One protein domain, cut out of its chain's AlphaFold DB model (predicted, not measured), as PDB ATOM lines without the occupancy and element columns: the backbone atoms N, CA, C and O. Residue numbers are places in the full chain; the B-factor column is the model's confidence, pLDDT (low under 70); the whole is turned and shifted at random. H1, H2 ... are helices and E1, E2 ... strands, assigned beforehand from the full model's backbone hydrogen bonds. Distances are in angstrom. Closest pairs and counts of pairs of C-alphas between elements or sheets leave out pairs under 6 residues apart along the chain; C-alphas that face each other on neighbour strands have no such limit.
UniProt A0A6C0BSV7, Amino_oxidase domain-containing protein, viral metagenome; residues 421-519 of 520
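What this domain is: This is residues 421 to 519 of the 520 residues of the protein "Amino_oxidase domain-containing protein" of viral metagenome (UniProt A0A6C0BSV7). A small, strongly twisted sheet, E1 E2 E3, has the long helix H3 slanting over one face, with short H1 and H4 on that face too. H6 stands beside its strands, and short H2 and H5 lie farthest out. The 99 printed residues hold six named helices and three named strands, in the order H1 E1 E2 H2 H3 H4 H5 H6 E3; the sheet is antiparallel and the class mixed. The whole is compact, radius of gyration of the C-alphas 12.5 A, spanning 34 by 27 by 23 A.

Where its parts are: H1 is residues 423 to 427, beginning at C-alpha 423 (-26.939, 29.469, -25.363). E1 is 432 to 437, 16.1 A long, and E2 440 to 446, 18.9 A. H2 is 448 to 452 and H3 458 to 471, 22.2 A. H4 is 483 to 488, H5 491 to 494 and H6 496 to 504. E3, 512 to 518, 16.7 A, ends at (-21.184, 30.881, -22.239).

How they stand to each other: In the hairpin E1 and E2, N 435 and O 442 are 2.8 A apart; between E2 and E3, N 445 and O 513 are 2.8 A apart. H3, the hub, has a height over the sheet of 8.4 A. Its residues 464 to 470 touch H4, closest C-alphas Ala 467 and Pro 483, 5.0 A, at a steep tilt of 54 degrees, opposite ways. H6 stands at the sheet's level, height 1.0 A. Each O i to N i+4 pair is within hydrogen-bond range in H1, H2, H4 and H6, but 6 of 10 in H3; H5 is too short for one.

The domain as a whole: The printed part has no cut. The link H3 to H4, 11 residues, is long. pLDDT is under 70 at residues 494 to 496.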
ATOM      1  N   TYR A 421     -22.669  27.636 -19.308       91.69
ATOM      2  CA  TYR A 421     -24.042  27.529 -19.789       91.69
ATOM      3  C   TYR A 421     -24.041  27.441 -21.309       91.69
ATOM      4  O   TYR A 421     -23.235  28.087 -21.978       91.69
ATOM      5  N   ASN A 422     -24.964  26.668 -21.873       93.88
ATOM      6  CA  ASN A 422     -25.218  26.725 -23.310       93.88
ATOM      7  C   ASN A 422     -26.139  27.908 -23.653       93.88
ATOM      8  O   ASN A 422     -26.834  28.443 -22.788       93.88
ATOM      9  N   ILE A 423     -26.168  28.300 -24.926       94.12
ATOM     10  CA  ILE A 423     -26.939  29.469 -25.363       94.12
ATOM     11  C   ILE A 423     -28.443  29.330 -25.091       94.12
ATOM     12  O   ILE A 423     -29.049  30.250 -24.550       94.12
ATOM     13  N   HIS A 424     -29.036  28.157 -25.316       91.50
ATOM     14  CA  HIS A 424     -30.461  27.919 -25.061       91.50
ATOM     15  C   HIS A 424     -30.843  28.075 -23.579       91.50
ATOM     16  O   HIS A 424     -31.940  28.534 -23.262       91.50
ATOM     17  N   GLN A 425     -29.943  27.736 -22.650       89.19
ATOM     18  CA  GLN A 425     -30.146  27.969 -21.217       89.19
ATOM     19  C   GLN A 425     -30.162  29.457 -20.873       89.19
ATOM     20  O   GLN A 425     -30.910  29.852 -19.980       89.19
ATOM     21  N   VAL A 426     -29.354  30.265 -21.563       91.44
ATOM     22  CA  VAL A 426     -29.313  31.718 -21.367       91.44
ATOM     23  C   VAL A 426     -30.546  32.380 -21.979       91.44
ATOM     24  O   VAL A 426     -31.185  33.184 -21.309       91.44
ATOM     25  N   LEU A 427     -30.953  31.985 -23.190       90.50
ATOM     26  CA  LEU A 427     -32.111  32.565 -23.889       90.50
ATOM     27  C   LEU A 427     -33.444  32.366 -23.149       90.50
ATOM     28  O   LEU A 427     -34.354  33.177 -23.288       90.50
ATOM     29  N   ARG A 428     -33.558  31.335 -22.303       88.62
ATOM     30  CA  ARG A 428     -34.737  31.112 -21.445       88.62
ATOM     31  C   ARG A 428     -34.818  32.067 -20.244       88.62
ATOM     32  O   ARG A 428     -35.790  32.017 -19.490       88.62
ATOM     33  N   ARG A 429     -33.797  32.895 -19.995       90.62
ATOM     34  CA  ARG A 429     -33.688  33.731 -18.791       90.62
ATOM     35  C   ARG A 429     -33.908  35.199 -19.136       90.62
ATOM     36  O   ARG A 429     -33.068  35.839 -19.752       90.62
ATOM     37  N   LYS A 430     -35.021  35.746 -18.644       87.69
ATOM     38  CA  LYS A 430     -35.476  37.117 -18.933       87.69
ATOM     39  C   LYS A 430     -34.617  38.234 -18.321       87.69
ATOM     40  O   LYS A 430     -34.857  39.390 -18.620       87.69
ATOM     41  N   SER A 431     -33.645  37.905 -17.469       91.19
ATOM     42  CA  SER A 431     -32.789  38.888 -16.786       91.19
ATOM     43  C   SER A 431     -31.294  38.614 -16.946       91.19
ATOM     44  O   SER A 431     -30.491  39.080 -16.140       91.19
ATOM     45  N   TRP A 432     -30.898  37.786 -17.917       96.25
ATOM     46  CA  TRP A 432     -29.491  37.448 -18.136       96.25
ATOM     47  C   TRP A 432     -28.973  38.144 -19.387       96.25
ATOM     48  O   TRP A 432     -29.645  38.125 -20.410       96.25
ATOM     49  N   ILE A 433     -27.774  38.717 -19.324       96.06
ATOM     50  CA  ILE A 433     -27.105  39.350 -20.468       96.06
ATOM     51  C   ILE A 433     -25.688  38.799 -20.591       96.06
ATOM     52  O   ILE A 433     -25.019  38.555 -19.585       96.06
ATOM     53  N   ILE A 434     -25.239  38.575 -21.827       96.88
ATOM     54  CA  ILE A 434     -23.889  38.104 -22.130       96.88
ATOM     55  C   ILE A 434     -22.970  39.290 -22.454       96.88
ATOM     56  O   ILE A 434     -23.191  40.005 -23.430       96.88
ATOM     57  N   PHE A 435     -21.891  39.446 -21.686       95.62
ATOM     58  CA  PHE A 435     -20.849  40.444 -21.920       95.62
ATOM     59  C   PHE A 435     -19.509  39.830 -22.341       95.62
ATOM     60  O   PHE A 435     -19.003  38.894 -21.725       95.62
ATOM     61  N   GLU A 436     -18.898  40.389 -23.380       93.31
ATOM     62  CA  GLU A 436     -17.614  39.976 -23.936       93.31
ATOM     63  C   GLU A 436     -16.483  40.838 -23.387       93.31
ATOM     64  O   GLU A 436     -16.431  42.047 -23.613       93.31
ATOM     65  N   TYR A 437     -15.546  40.205 -22.685       87.62
ATOM     66  CA  TYR A 437     -14.302  40.841 -22.264       87.62
ATOM     67  C   TYR A 437     -13.241  39.794 -21.923       87.62
ATOM     68  O   TYR A 437     -13.552  38.666 -21.530       87.62
ATOM     69  N   LYS A 438     -11.964  40.173 -22.080       80.81
ATOM     70  CA  LYS A 438     -10.803  39.290 -21.851       80.81
ATOM     71  C   LYS A 438     -10.921  37.955 -22.614       80.81
ATOM     72  O   LYS A 438     -10.695  36.890 -22.045       80.81
ATOM     73  N   GLY A 439     -11.371  38.013 -23.872       82.00
ATOM     74  CA  GLY A 439     -11.511  36.848 -24.757       82.00
ATOM     75  C   GLY A 439     -12.610  35.845 -24.377       82.00
ATOM     76  O   GLY A 439     -12.641  34.745 -24.924       82.00
ATOM     77  N   ASN A 440     -13.501  36.190 -23.440       90.94
ATOM     78  CA  ASN A 440     -14.530  35.295 -22.915       90.94
ATOM     79  C   ASN A 440     -15.928  35.927 -22.983       90.94
ATOM     80  O   ASN A 440     -16.067  37.150 -22.960       90.94
ATOM     81  N   LYS A 441     -16.959  35.073 -23.033       95.75
ATOM     82  CA  LYS A 441     -18.382  35.445 -23.022       95.75
ATOM     83  C   LYS A 441     -18.955  35.192 -21.630       95.75
ATOM     84  O   LYS A 441     -19.235  34.050 -21.271       95.75
ATOM     85  N   TRP A 442     -19.083  36.244 -20.841       95.06
ATOM     86  CA  TRP A 442     -19.529  36.209 -19.453       95.06
ATOM     87  C   TRP A 442     -21.033  36.387 -19.368       95.06
ATOM     88  O   TRP A 442     -21.584  37.207 -20.086       95.06
ATOM     89  N   ILE A 443     -21.700  35.633 -18.502       95.50
ATOM     90  CA  ILE A 443     -23.143  35.751 -18.299       95.50
ATOM     91  C   ILE A 443     -23.379  36.482 -16.988       95.50
ATOM     92  O   ILE A 443     -22.943  36.017 -15.930       95.50
ATOM     93  N   HIS A 444     -24.127  37.575 -17.057       95.12
ATOM     94  CA  HIS A 444     -24.490  38.398 -15.914       95.12
ATOM     95  C   HIS A 444     -25.991  38.331 -15.670       95.12
ATOM     96  O   HIS A 444     -26.784  38.462 -16.599       95.12
ATOM     97  N   LYS A 445     -26.386  38.128 -14.413       94.25
ATOM     98  CA  LYS A 445     -27.777  38.198 -13.966       94.25
ATOM     99  C   LYS A 445     -28.057  39.599 -13.439       94.25
ATOM    100  O   LYS A 445     -27.371  40.051 -12.525       94.25
ATOM    101  N   ILE A 446     -29.094  40.230 -13.972       91.62
ATOM    102  CA  ILE A 446     -29.650  41.485 -13.471       91.62
ATOM    103  C   ILE A 446     -30.671  41.163 -12.373       91.62
ATOM    104  O   ILE A 446     -31.454  40.211 -12.499       91.62
ATOM    105  N   SER A 447     -30.626  41.910 -11.270       88.25
ATOM    106  CA  SER A 447     -31.599  41.777 -10.185       88.25
ATOM    107  C   SER A 447     -32.963  42.317 -10.598       88.25
ATOM    108  O   SER A 447     -33.068  43.205 -11.439       88.25
ATOM    109  N   SER A 448     -34.030  41.772 -10.015       81.62
ATOM    110  CA  SER A 448     -35.391  42.165 -10.385       81.62
ATOM    111  C   SER A 448     -35.678  43.637 -10.074       81.62
ATOM    112  O   SER A 448     -36.348  44.287 -10.867       81.62
ATOM    113  N   SER A 449     -35.139  44.167  -8.968       83.25
ATOM    114  CA  SER A 449     -35.253  45.588  -8.614       83.25
ATOM    115  C   SER A 449     -34.549  46.468  -9.640       83.25
ATOM    116  O   SER A 449     -35.168  47.338 -10.238       83.25
ATOM    117  N   TRP A 450     -33.289  46.164  -9.967       86.69
ATOM    118  CA  TRP A 450     -32.543  46.947 -10.953       86.69
ATOM    119  C   TRP A 450     -33.112  46.850 -12.368       86.69
ATOM    120  O   TRP A 450     -32.929  47.759 -13.168       86.69
ATOM    121  N   PHE A 451     -33.812  45.759 -12.681       82.88
ATOM    122  CA  PHE A 451     -34.502  45.613 -13.956       82.88
ATOM    123  C   PHE A 451     -35.693  46.572 -14.101       82.88
ATOM    124  O   PHE A 451     -35.986  47.013 -15.211       82.88
ATOM    125  N   ASN A 452     -36.374  46.884 -12.996       78.75
ATOM    126  CA  ASN A 452     -37.521  47.793 -12.975       78.75
ATOM    127  C   ASN A 452     -37.087  49.254 -12.808       78.75
ATOM    128  O   ASN A 452     -37.603  50.119 -13.506       78.75
ATOM    129  N   ASP A 453     -36.090  49.501 -11.959       84.06
ATOM    130  CA  ASP A 453     -35.667  50.845 -11.552       84.06
ATOM    131  C   ASP A 453     -34.469  51.358 -12.370       84.06
ATOM    132  O   ASP A 453     -33.734  52.253 -11.944       84.06
ATOM    133  N   HIS A 454     -34.204  50.752 -13.534       83.50
ATOM    134  CA  HIS A 454     -33.051  51.110 -14.350       83.50
ATOM    135  C   HIS A 454     -33.182  52.564 -14.841       83.50
ATOM    136  O   HIS A 454     -34.157  52.869 -15.527       83.50
ATOM    137  N   PRO A 455     -32.192  53.451 -14.609       82.56
ATOM    138  CA  PRO A 455     -32.273  54.862 -15.004       82.56
ATOM    139  C   PRO A 455     -32.440  55.061 -16.510       82.56
ATOM    140  O   PRO A 455     -33.048  56.023 -16.960       82.56
ATOM    141  N   GLY A 456     -31.891  54.132 -17.294       77.44
ATOM    142  CA  GLY A 456     -32.058  54.107 -18.741       77.44
ATOM    143  C   GLY A 456     -33.359  53.458 -19.204       77.44
ATOM    144  O   GLY A 456     -33.494  53.281 -20.394       77.44
ATOM    145  N   GLY A 457     -34.270  53.047 -18.320       82.88
ATOM    146  CA  GLY A 457     -35.516  52.361 -18.667       82.88
ATOM    147  C   GLY A 457     -35.382  50.845 -18.851       82.88
ATOM    148  O   GLY A 457     -34.325  50.308 -19.201       82.88
ATOM    149  N   ARG A 458     -36.492  50.136 -18.615       84.88
ATOM    150  CA  ARG A 458     -36.586  48.667 -18.693       84.88
ATOM    151  C   ARG A 458     -36.400  48.128 -20.115       84.88
ATOM    152  O   ARG A 458     -35.866  47.031 -20.292       84.88
ATOM    153  N   ASP A 459     -36.813  48.886 -21.126       84.81
ATOM    154  CA  ASP A 459     -36.787  48.434 -22.520       84.81
ATOM    155  C   ASP A 459     -35.370  48.217 -23.042       84.81
ATOM    156  O   ASP A 459     -35.106  47.203 -23.686       84.81
ATOM    157  N   HIS A 460     -34.412  49.045 -22.631       84.25
ATOM    158  CA  HIS A 460     -33.009  48.854 -22.993       84.25
ATOM    159  C   HIS A 460     -32.398  47.584 -22.381       84.25
ATOM    160  O   HIS A 460     -31.572  46.914 -23.005       84.25
ATOM    161  N   LEU A 461     -32.827  47.192 -21.176       87.44
ATOM    162  CA  LEU A 461     -32.425  45.909 -20.596       87.44
ATOM    163  C   LEU A 461     -33.084  44.737 -21.331       87.44
ATOM    164  O   LEU A 461     -32.416  43.737 -21.597       87.44
ATOM    165  N   ASN A 462     -34.360  44.864 -21.712       89.50
ATOM    166  CA  ASN A 462     -35.044  43.869 -22.541       89.50
ATOM    167  C   ASN A 462     -34.332  43.678 -23.891       89.50
ATOM    168  O   ASN A 462     -34.148  42.542 -24.331       89.50
ATOM    169  N   GLU A 463     -33.900  44.762 -24.538       91.19
ATOM    170  CA  GLU A 463     -33.113  44.722 -25.774       91.19
ATOM    171  C   GLU A 463     -31.768  44.020 -25.571       91.19
ATOM    172  O   GLU A 463     -31.418  43.125 -26.343       91.19
ATOM    173  N   GLY A 464     -31.051  44.337 -24.488       92.00
ATOM    174  CA  GLY A 464     -29.807  43.657 -24.128       92.00
ATOM    175  C   GLY A 464     -29.983  42.150 -23.895       92.00
ATOM    176  O   GLY A 464     -29.160  41.351 -24.344       92.00
ATOM    177  N   VAL A 465     -31.087  41.733 -23.265       94.19
ATOM    178  CA  VAL A 465     -31.432  40.312 -23.080       94.19
ATOM    179  C   VAL A 465     -31.771  39.645 -24.419       94.19
ATOM    180  O   VAL A 465     -31.285  38.546 -24.694       94.19
ATOM    181  N   LYS A 466     -32.559  40.300 -25.283       93.94
ATOM    182  CA  LYS A 466     -32.900  39.795 -26.630       93.94
ATOM    183  C   LYS A 466     -31.660  39.648 -27.517       93.94
ATOM    184  O   LYS A 466     -31.545  38.669 -28.266       93.94
ATOM    185  N   ALA A 467     -30.698  40.562 -27.388       96.25
ATOM    186  CA  ALA A 467     -29.448  40.542 -28.137       96.25
ATOM    187  C   ALA A 467     -28.589  39.295 -27.856       96.25
ATOM    188  O   ALA A 467     -27.734  38.956 -28.673       96.25
ATOM    189  N   ASN A 468     -28.830  38.557 -26.760       96.94
ATOM    190  CA  ASN A 468     -28.130  37.294 -26.488       96.94
ATOM    191  C   ASN A 468     -28.279  36.288 -27.637       96.94
ATOM    192  O   ASN A 468     -27.372  35.486 -27.861       96.94
ATOM    193  N   SER A 469     -29.391  36.347 -28.384       95.94
ATOM    194  CA  SER A 469     -29.642  35.500 -29.559       95.94
ATOM    195  C   SER A 469     -28.526  35.573 -30.601       95.94
ATOM    196  O   SER A 469     -28.312  34.590 -31.300       95.94
ATOM    197  N   TYR A 470     -27.741  36.659 -30.642       96.44
ATOM    198  CA  TYR A 470     -26.543  36.797 -31.478       96.44
ATOM    199  C   TYR A 470     -25.620  35.563 -31.423       96.44
ATOM    200  O   TYR A 470     -25.054  35.144 -32.441       96.44
ATOM    201  N   TYR A 471     -25.491  34.940 -30.246       94.69
ATOM    202  CA  TYR A 471     -24.625  33.775 -30.047       94.69
ATOM    203  C   TYR A 471     -25.267  32.433 -30.421       94.69
ATOM    204  O   TYR A 471     -24.574  31.415 -30.415       94.69
ATOM    205  N   ASP A 472     -26.551  32.403 -30.775       94.19
ATOM    206  CA  ASP A 472     -27.215  31.208 -31.288       94.19
ATOM    207  C   ASP A 472     -27.024  31.105 -32.804       94.19
ATOM    208  O   ASP A 472     -27.851  31.543 -33.599       94.19
ATOM    209  N   LYS A 473     -25.889  30.532 -33.225       88.94
ATOM    210  CA  LYS A 473     -25.521  30.431 -34.647       88.94
ATOM    211  C   LYS A 473     -26.484  29.591 -35.494       88.94
ATOM    212  O   LYS A 473     -26.399  29.670 -36.715       88.94
ATOM    213  N   LYS A 474     -27.346  28.777 -34.876       87.56
ATOM    214  CA  LYS A 474     -28.313  27.928 -35.590       87.56
ATOM    215  C   LYS A 474     -29.628  28.656 -35.878       87.56
ATOM    216  O   LYS A 474     -30.373  28.219 -36.748       87.56
ATOM    217  N   ASN A 475     -29.895  29.762 -35.184       88.56
ATOM    218  CA  ASN A 475     -31.082  30.577 -35.392       88.56
ATOM    219  C   ASN A 475     -30.857  31.585 -36.535       88.56
ATOM    220  O   ASN A 475     -29.971  32.441 -36.448       88.56
ATOM    221  N   LYS A 476     -31.666  31.493 -37.599       86.88
ATOM    222  CA  LYS A 476     -31.609  32.405 -38.756       86.88
ATOM    223  C   LYS A 476     -32.098  33.823 -38.421       86.88
ATOM    224  O   LYS A 476     -31.593  34.771 -39.012       86.88
ATOM    225  N   ASP A 477     -32.953  33.963 -37.406       89.88
ATOM    226  CA  ASP A 477     -33.558  35.232 -36.967       89.88
ATOM    227  C   ASP A 477     -32.842  35.855 -35.757       89.88
ATOM    228  O   ASP A 477     -33.378  36.703 -35.041       89.88
ATOM    229  N   ARG A 478     -31.613  35.415 -35.475       91.69
ATOM    230  CA  ARG A 478     -30.812  35.950 -34.369       91.69
ATOM    231  C   ARG A 478     -30.519  37.443 -34.522       91.69
ATOM    232  O   ARG A 478     -30.386  37.962 -35.631       91.69
ATOM    233  N   SER A 479     -30.276  38.112 -33.393       93.81
ATOM    234  CA  SER A 479     -29.757  39.483 -33.383       93.81
ATOM    235  C   SER A 479     -28.499  39.614 -34.250       93.81
ATOM    236  O   SER A 479     -27.598  38.775 -34.181       93.81
ATOM    237  N   LYS A 480     -28.412  40.698 -35.033       94.12
ATOM    238  CA  LYS A 480     -27.230  41.044 -35.848       94.12
ATOM    239  C   LYS A 480     -26.107  41.694 -35.027       94.12
ATOM    240  O   LYS A 480     -24.960  41.716 -35.469       94.12
ATOM    241  N   ILE A 481     -26.418  42.187 -33.825       94.25
ATOM    242  CA  ILE A 481     -25.476  42.847 -32.911       94.25
ATOM    243  C   ILE A 481     -25.366  42.073 -31.593       94.25
ATOM    244  O   ILE A 481     -26.366  41.583 -31.063       94.25
ATOM    245  N   SER A 482     -24.148  41.948 -31.058       94.88
ATOM    246  CA  SER A 482     -23.941  41.301 -29.760       94.88
ATOM    247  C   SER A 482     -24.402  42.210 -28.615       94.88
ATOM    248  O   SER A 482     -24.312  43.434 -28.751       94.88
ATOM    249  N   PRO A 483     -24.818  41.662 -27.456       95.50
ATOM    250  CA  PRO A 483     -25.243  42.489 -26.325       95.50
ATOM    251  C   PRO A 483     -24.151  43.450 -25.855       95.50
ATOM    252  O   PRO A 483     -24.439  44.552 -25.413       95.50
ATOM    253  N   THR A 484     -22.878  43.067 -25.993       93.62
ATOM    254  CA  THR A 484     -21.750  43.933 -25.619       93.62
ATOM    255  C   THR A 484     -21.591  45.115 -26.562       93.62
ATOM    256  O   THR A 484     -21.317  46.223 -26.108       93.62
ATOM    257  N   LYS A 485     -21.748  44.893 -27.874       91.31
ATOM    258  CA  LYS A 485     -21.707  45.981 -28.856       91.31
ATOM    259  C   LYS A 485     -22.907  46.910 -28.684       91.31
ATOM    260  O   LYS A 485     -22.707  48.116 -28.657       91.31
ATOM    261  N   LEU A 486     -24.098  46.345 -28.478       91.44
ATOM    262  CA  LEU A 486     -25.320  47.103 -28.204       91.44
ATOM    263  C   LEU A 486     -25.199  47.938 -26.921       91.44
ATOM    264  O   LEU A 486     -25.545  49.110 -26.905       91.44
ATOM    265  N   PHE A 487     -24.642  47.364 -25.853       88.12
ATOM    266  CA  PHE A 487     -24.383  48.096 -24.614       88.12
ATOM    267  C   PHE A 487     -23.456  49.290 -24.855       88.12
ATOM    268  O   PHE A 487     -23.755  50.400 -24.434       88.12
ATOM    269  N   LYS A 488     -22.353  49.090 -25.582       85.75
ATOM    270  CA  LYS A 488     -21.375  50.155 -25.850       85.75
ATOM    271  C   LYS A 488     -21.866  51.226 -26.827       85.75
ATOM    272  O   LYS A 488     -21.276  52.300 -26.852       85.75
ATOM    273  N   SER A 489     -22.915  50.973 -27.611       84.06
ATOM    274  CA  SER A 489     -23.496  51.982 -28.508       84.06
ATOM    275  C   SER A 489     -24.447  52.960 -27.807       84.06
ATOM    276  O   SER A 489     -24.919  53.895 -28.443       84.06
ATOM    277  N   ILE A 490     -24.740  52.772 -26.514       78.62
ATOM    278  CA  ILE A 490     -25.700  53.597 -25.766       78.62
ATOM    279  C   ILE A 490     -24.953  54.631 -24.913       78.62
ATOM    280  O   ILE A 490     -24.475  54.298 -23.834       78.62
ATOM    281  N   GLY A 491     -24.886  55.890 -25.359       77.19
ATOM    282  CA  GLY A 491     -24.453  57.064 -24.575       77.19
ATOM    283  C   GLY A 491     -23.386  56.796 -23.495       77.19
ATOM    284  O   GLY A 491     -22.248  56.432 -23.793       77.19
ATOM    285  N   VAL A 492     -23.771  56.938 -22.219       72.25
ATOM    286  CA  VAL A 492     -22.895  56.757 -21.038       72.25
ATOM    287  C   VAL A 492     -22.280  55.353 -20.906       72.25
ATOM    288  O   VAL A 492     -21.198  55.210 -20.330       72.25
ATOM    289  N   HIS A 493     -22.911  54.319 -21.474       76.44
ATOM    290  CA  HIS A 493     -22.400  52.944 -21.513       76.44
ATOM    291  C   HIS A 493     -21.265  52.746 -22.534       76.44
ATOM    292  O   HIS A 493     -20.534  51.757 -22.452       76.44
ATOM    293  N   GLY A 494     -21.080  53.695 -23.459       62.50
ATOM    294  CA  GLY A 494     -19.928  53.745 -24.360       62.50
ATOM    295  C   GLY A 494     -18.619  54.111 -23.654       62.50
ATOM    296  O   GLY A 494     -17.538  53.840 -24.175       62.50
ATOM    297  N   THR A 495     -18.691  54.665 -22.436       69.50
ATOM    298  CA  THR A 495     -17.501  54.961 -21.631       69.50
ATOM    299  C   THR A 495     -16.924  53.693 -20.998       69.50
ATOM    300  O   THR A 495     -17.644  52.825 -20.495       69.50
ATOM    301  N   SER A 496     -15.593  53.590 -20.939       69.12
ATOM    302  CA  SER A 496     -14.920  52.457 -20.285       69.12
ATOM    303  C   SER A 496     -15.241  52.361 -18.790       69.12
ATOM    304  O   SER A 496     -15.162  51.271 -18.227       69.12
ATOM    305  N   LYS A 497     -15.640  53.472 -18.148       78.06
ATOM    306  CA  LYS A 497     -15.941  53.543 -16.713       78.06
ATOM    307  C   LYS A 497     -17.128  52.658 -16.336       78.06
ATOM    308  O   LYS A 497     -16.969  51.782 -15.494       78.06
ATOM    309  N   VAL A 498     -18.284  52.822 -16.984       81.94
ATOM    310  CA  VAL A 498     -19.501  52.081 -16.602       81.94
ATOM    311  C   VAL A 498     -19.334  50.583 -16.850       81.94
ATOM    312  O   VAL A 498     -19.650  49.770 -15.981       81.94
ATOM    313  N   PHE A 499     -18.757  50.211 -17.995       83.06
ATOM    314  CA  PHE A 499     -18.461  48.811 -18.299       83.06
ATOM    315  C   PHE A 499     -17.486  48.210 -17.276       83.06
ATOM    316  O   PHE A 499     -17.694  47.100 -16.789       83.06
ATOM    317  N   ASN A 500     -16.437  48.945 -16.897       79.69
ATOM    318  CA  ASN A 500     -15.475  48.450 -15.923       79.69
ATOM    319  C   ASN A 500     -16.101  48.309 -14.527       79.69
ATOM    320  O   ASN A 500     -15.946  47.274 -13.893       79.69
ATOM    321  N   GLU A 501     -16.866  49.293 -14.059       84.50
ATOM    322  CA  GLU A 501     -17.455  49.282 -12.715       84.50
ATOM    323  C   GLU A 501     -18.566  48.247 -12.543       84.50
ATOM    324  O   GLU A 501     -18.568  47.517 -11.553       84.50
ATOM    325  N   TYR A 502     -19.495  48.155 -13.496       85.44
ATOM    326  CA  TYR A 502     -20.663  47.283 -13.370       85.44
ATOM    327  C   TYR A 502     -20.401  45.862 -13.878       85.44
ATOM    328  O   TYR A 502     -20.933  44.913 -13.309       85.44
ATOM    329  N   ILE A 503     -19.590  45.693 -14.930       85.69
ATOM    330  CA  ILE A 503     -19.461  44.404 -15.632       85.69
ATOM    331  C   ILE A 503     -18.163  43.669 -15.276       85.69
ATOM    332  O   ILE A 503     -18.192  42.445 -15.125       85.69
ATOM    333  N   ILE A 504     -17.038  44.388 -15.157       81.56
ATOM    334  CA  ILE A 504     -15.713  43.789 -14.901       81.56
ATOM    335  C   ILE A 504     -15.412  43.699 -13.401       81.56
ATOM    336  O   ILE A 504     -14.997  42.643 -12.930       81.56
ATOM    337  N   LEU A 505     -15.579  44.803 -12.671       73.69
ATOM    338  CA  LEU A 505     -15.300  44.908 -11.237       73.69
ATOM    339  C   LEU A 505     -16.495  44.495 -10.373       73.69
ATOM    340  O   LEU A 505     -16.315  44.274  -9.180       73.69
ATOM    341  N   GLU A 506     -17.696  44.413 -10.960       78.25
ATOM    342  CA  GLU A 506     -18.951  44.092 -10.267       78.25
ATOM    343  C   GLU A 506     -19.144  44.920  -8.982       78.25
ATOM    344  O   GLU A 506     -19.559  44.393  -7.952       78.25
ATOM    345  N   LYS A 507     -18.855  46.233  -9.028       77.75
ATOM    346  CA  LYS A 507     -18.957  47.145  -7.869       77.75
ATOM    347  C   LYS A 507     -20.355  47.157  -7.233       77.75
ATOM    348  O   LYS A 507     -20.485  47.481  -6.058       77.75
ATOM    349  N   TYR A 508     -21.388  46.780  -7.991       84.38
ATOM    350  CA  TYR A 508     -22.790  46.778  -7.563       84.38
ATOM    351  C   TYR A 508     -23.444  45.393  -7.751       84.38
ATOM    352  O   TYR A 508     -24.355  45.245  -8.573       84.38
ATOM    353  N   PRO A 509     -23.033  44.361  -6.989       75.25
ATOM    354  CA  PRO A 509     -23.474  42.979  -7.205       75.25
ATOM    355  C   PRO A 509     -24.966  42.752  -6.899       75.25
ATOM    356  O   PRO A 509     -25.551  41.779  -7.374       75.25
ATOM    357  N   GLY A 510     -25.594  43.653  -6.132       78.50
ATOM    358  CA  GLY A 510     -27.046  43.682  -5.909       78.50
ATOM    359  C   GLY A 510     -27.856  44.176  -7.118       78.50
ATOM    360  O   GLY A 510     -29.066  43.971  -7.167       78.50
ATOM    361  N   LYS A 511     -27.201  44.790  -8.113       87.44
ATOM    362  CA  LYS A 511     -27.803  45.262  -9.373       87.44
ATOM    363  C   LYS A 511     -27.528  44.296 -10.523       87.44
ATOM    364  O   LYS A 511     -28.444  43.878 -11.230       87.44
ATOM    365  N   ILE A 512     -26.266  43.908 -10.692       89.19
ATOM    366  CA  ILE A 512     -25.820  42.987 -11.740       89.19
ATOM    367  C   ILE A 512     -24.664  42.120 -11.234       89.19
ATOM    368  O   ILE A 512     -23.748  42.622 -10.594       89.19
ATOM    369  N   LYS A 513     -24.705  40.812 -11.512       91.25
ATOM    370  CA  LYS A 513     -23.733  39.839 -10.985       91.25
ATOM    371  C   LYS A 513     -23.316  38.819 -12.037       91.25
ATOM    372  O   LYS A 513     -24.185  38.230 -12.681       91.25
ATOM    373  N   CYS A 514     -22.022  38.536 -12.175       91.75
ATOM    374  CA  CYS A 514     -21.539  37.464 -13.046       91.75
ATOM    375  C   CYS A 514     -21.904  36.098 -12.455       91.75
ATOM    376  O   CYS A 514     -21.572  35.762 -11.317       91.75
ATOM    377  N   ILE A 515     -22.557  35.261 -13.256       90.81
ATOM    378  CA  ILE A 515     -23.033  33.936 -12.842       90.81
ATOM    379  C   ILE A 515     -22.359  32.785 -13.595       90.81
ATOM    380  O   ILE A 515     -22.556  31.624 -13.222       90.81
ATOM    381  N   GLY A 516     -21.563  33.078 -14.628       92.62
ATOM    382  CA  GLY A 516     -20.797  32.068 -15.353       92.62
ATOM    383  C   GLY A 516     -20.319  32.486 -16.739       92.62
ATOM    384  O   GLY A 516     -20.228  33.672 -17.045       92.62
ATOM    385  N   LEU A 517     -19.993  31.490 -17.558       94.19
ATOM    386  CA  LEU A 517     -19.503  31.628 -18.929       94.19
ATOM    387  C   LEU A 517     -20.480  30.997 -19.917       94.19
ATOM    388  O   LEU A 517     -21.079  29.961 -19.629       94.19
ATOM    389  N   LEU A 518     -20.600  31.581 -21.106       93.62
ATOM    390  CA  LEU A 518     -21.184  30.881 -22.239       93.62
ATOM    391  C   LEU A 518     -20.172  29.849 -22.743       93.62
ATOM    392  O   LEU A 518     -19.016  30.186 -23.010       93.62
ATOM    393  N   LYS A 519     -20.614  28.596 -22.872       88.75
ATOM    394  CA  LYS A 519     -19.819  27.506 -23.440       88.75
ATOM    395  C   LYS A 519     -19.366  27.897 -24.855       88.75
ATOM    396  O   LYS A 519     -20.158  28.472 -25.605       88.75
TER     397      LYS A 519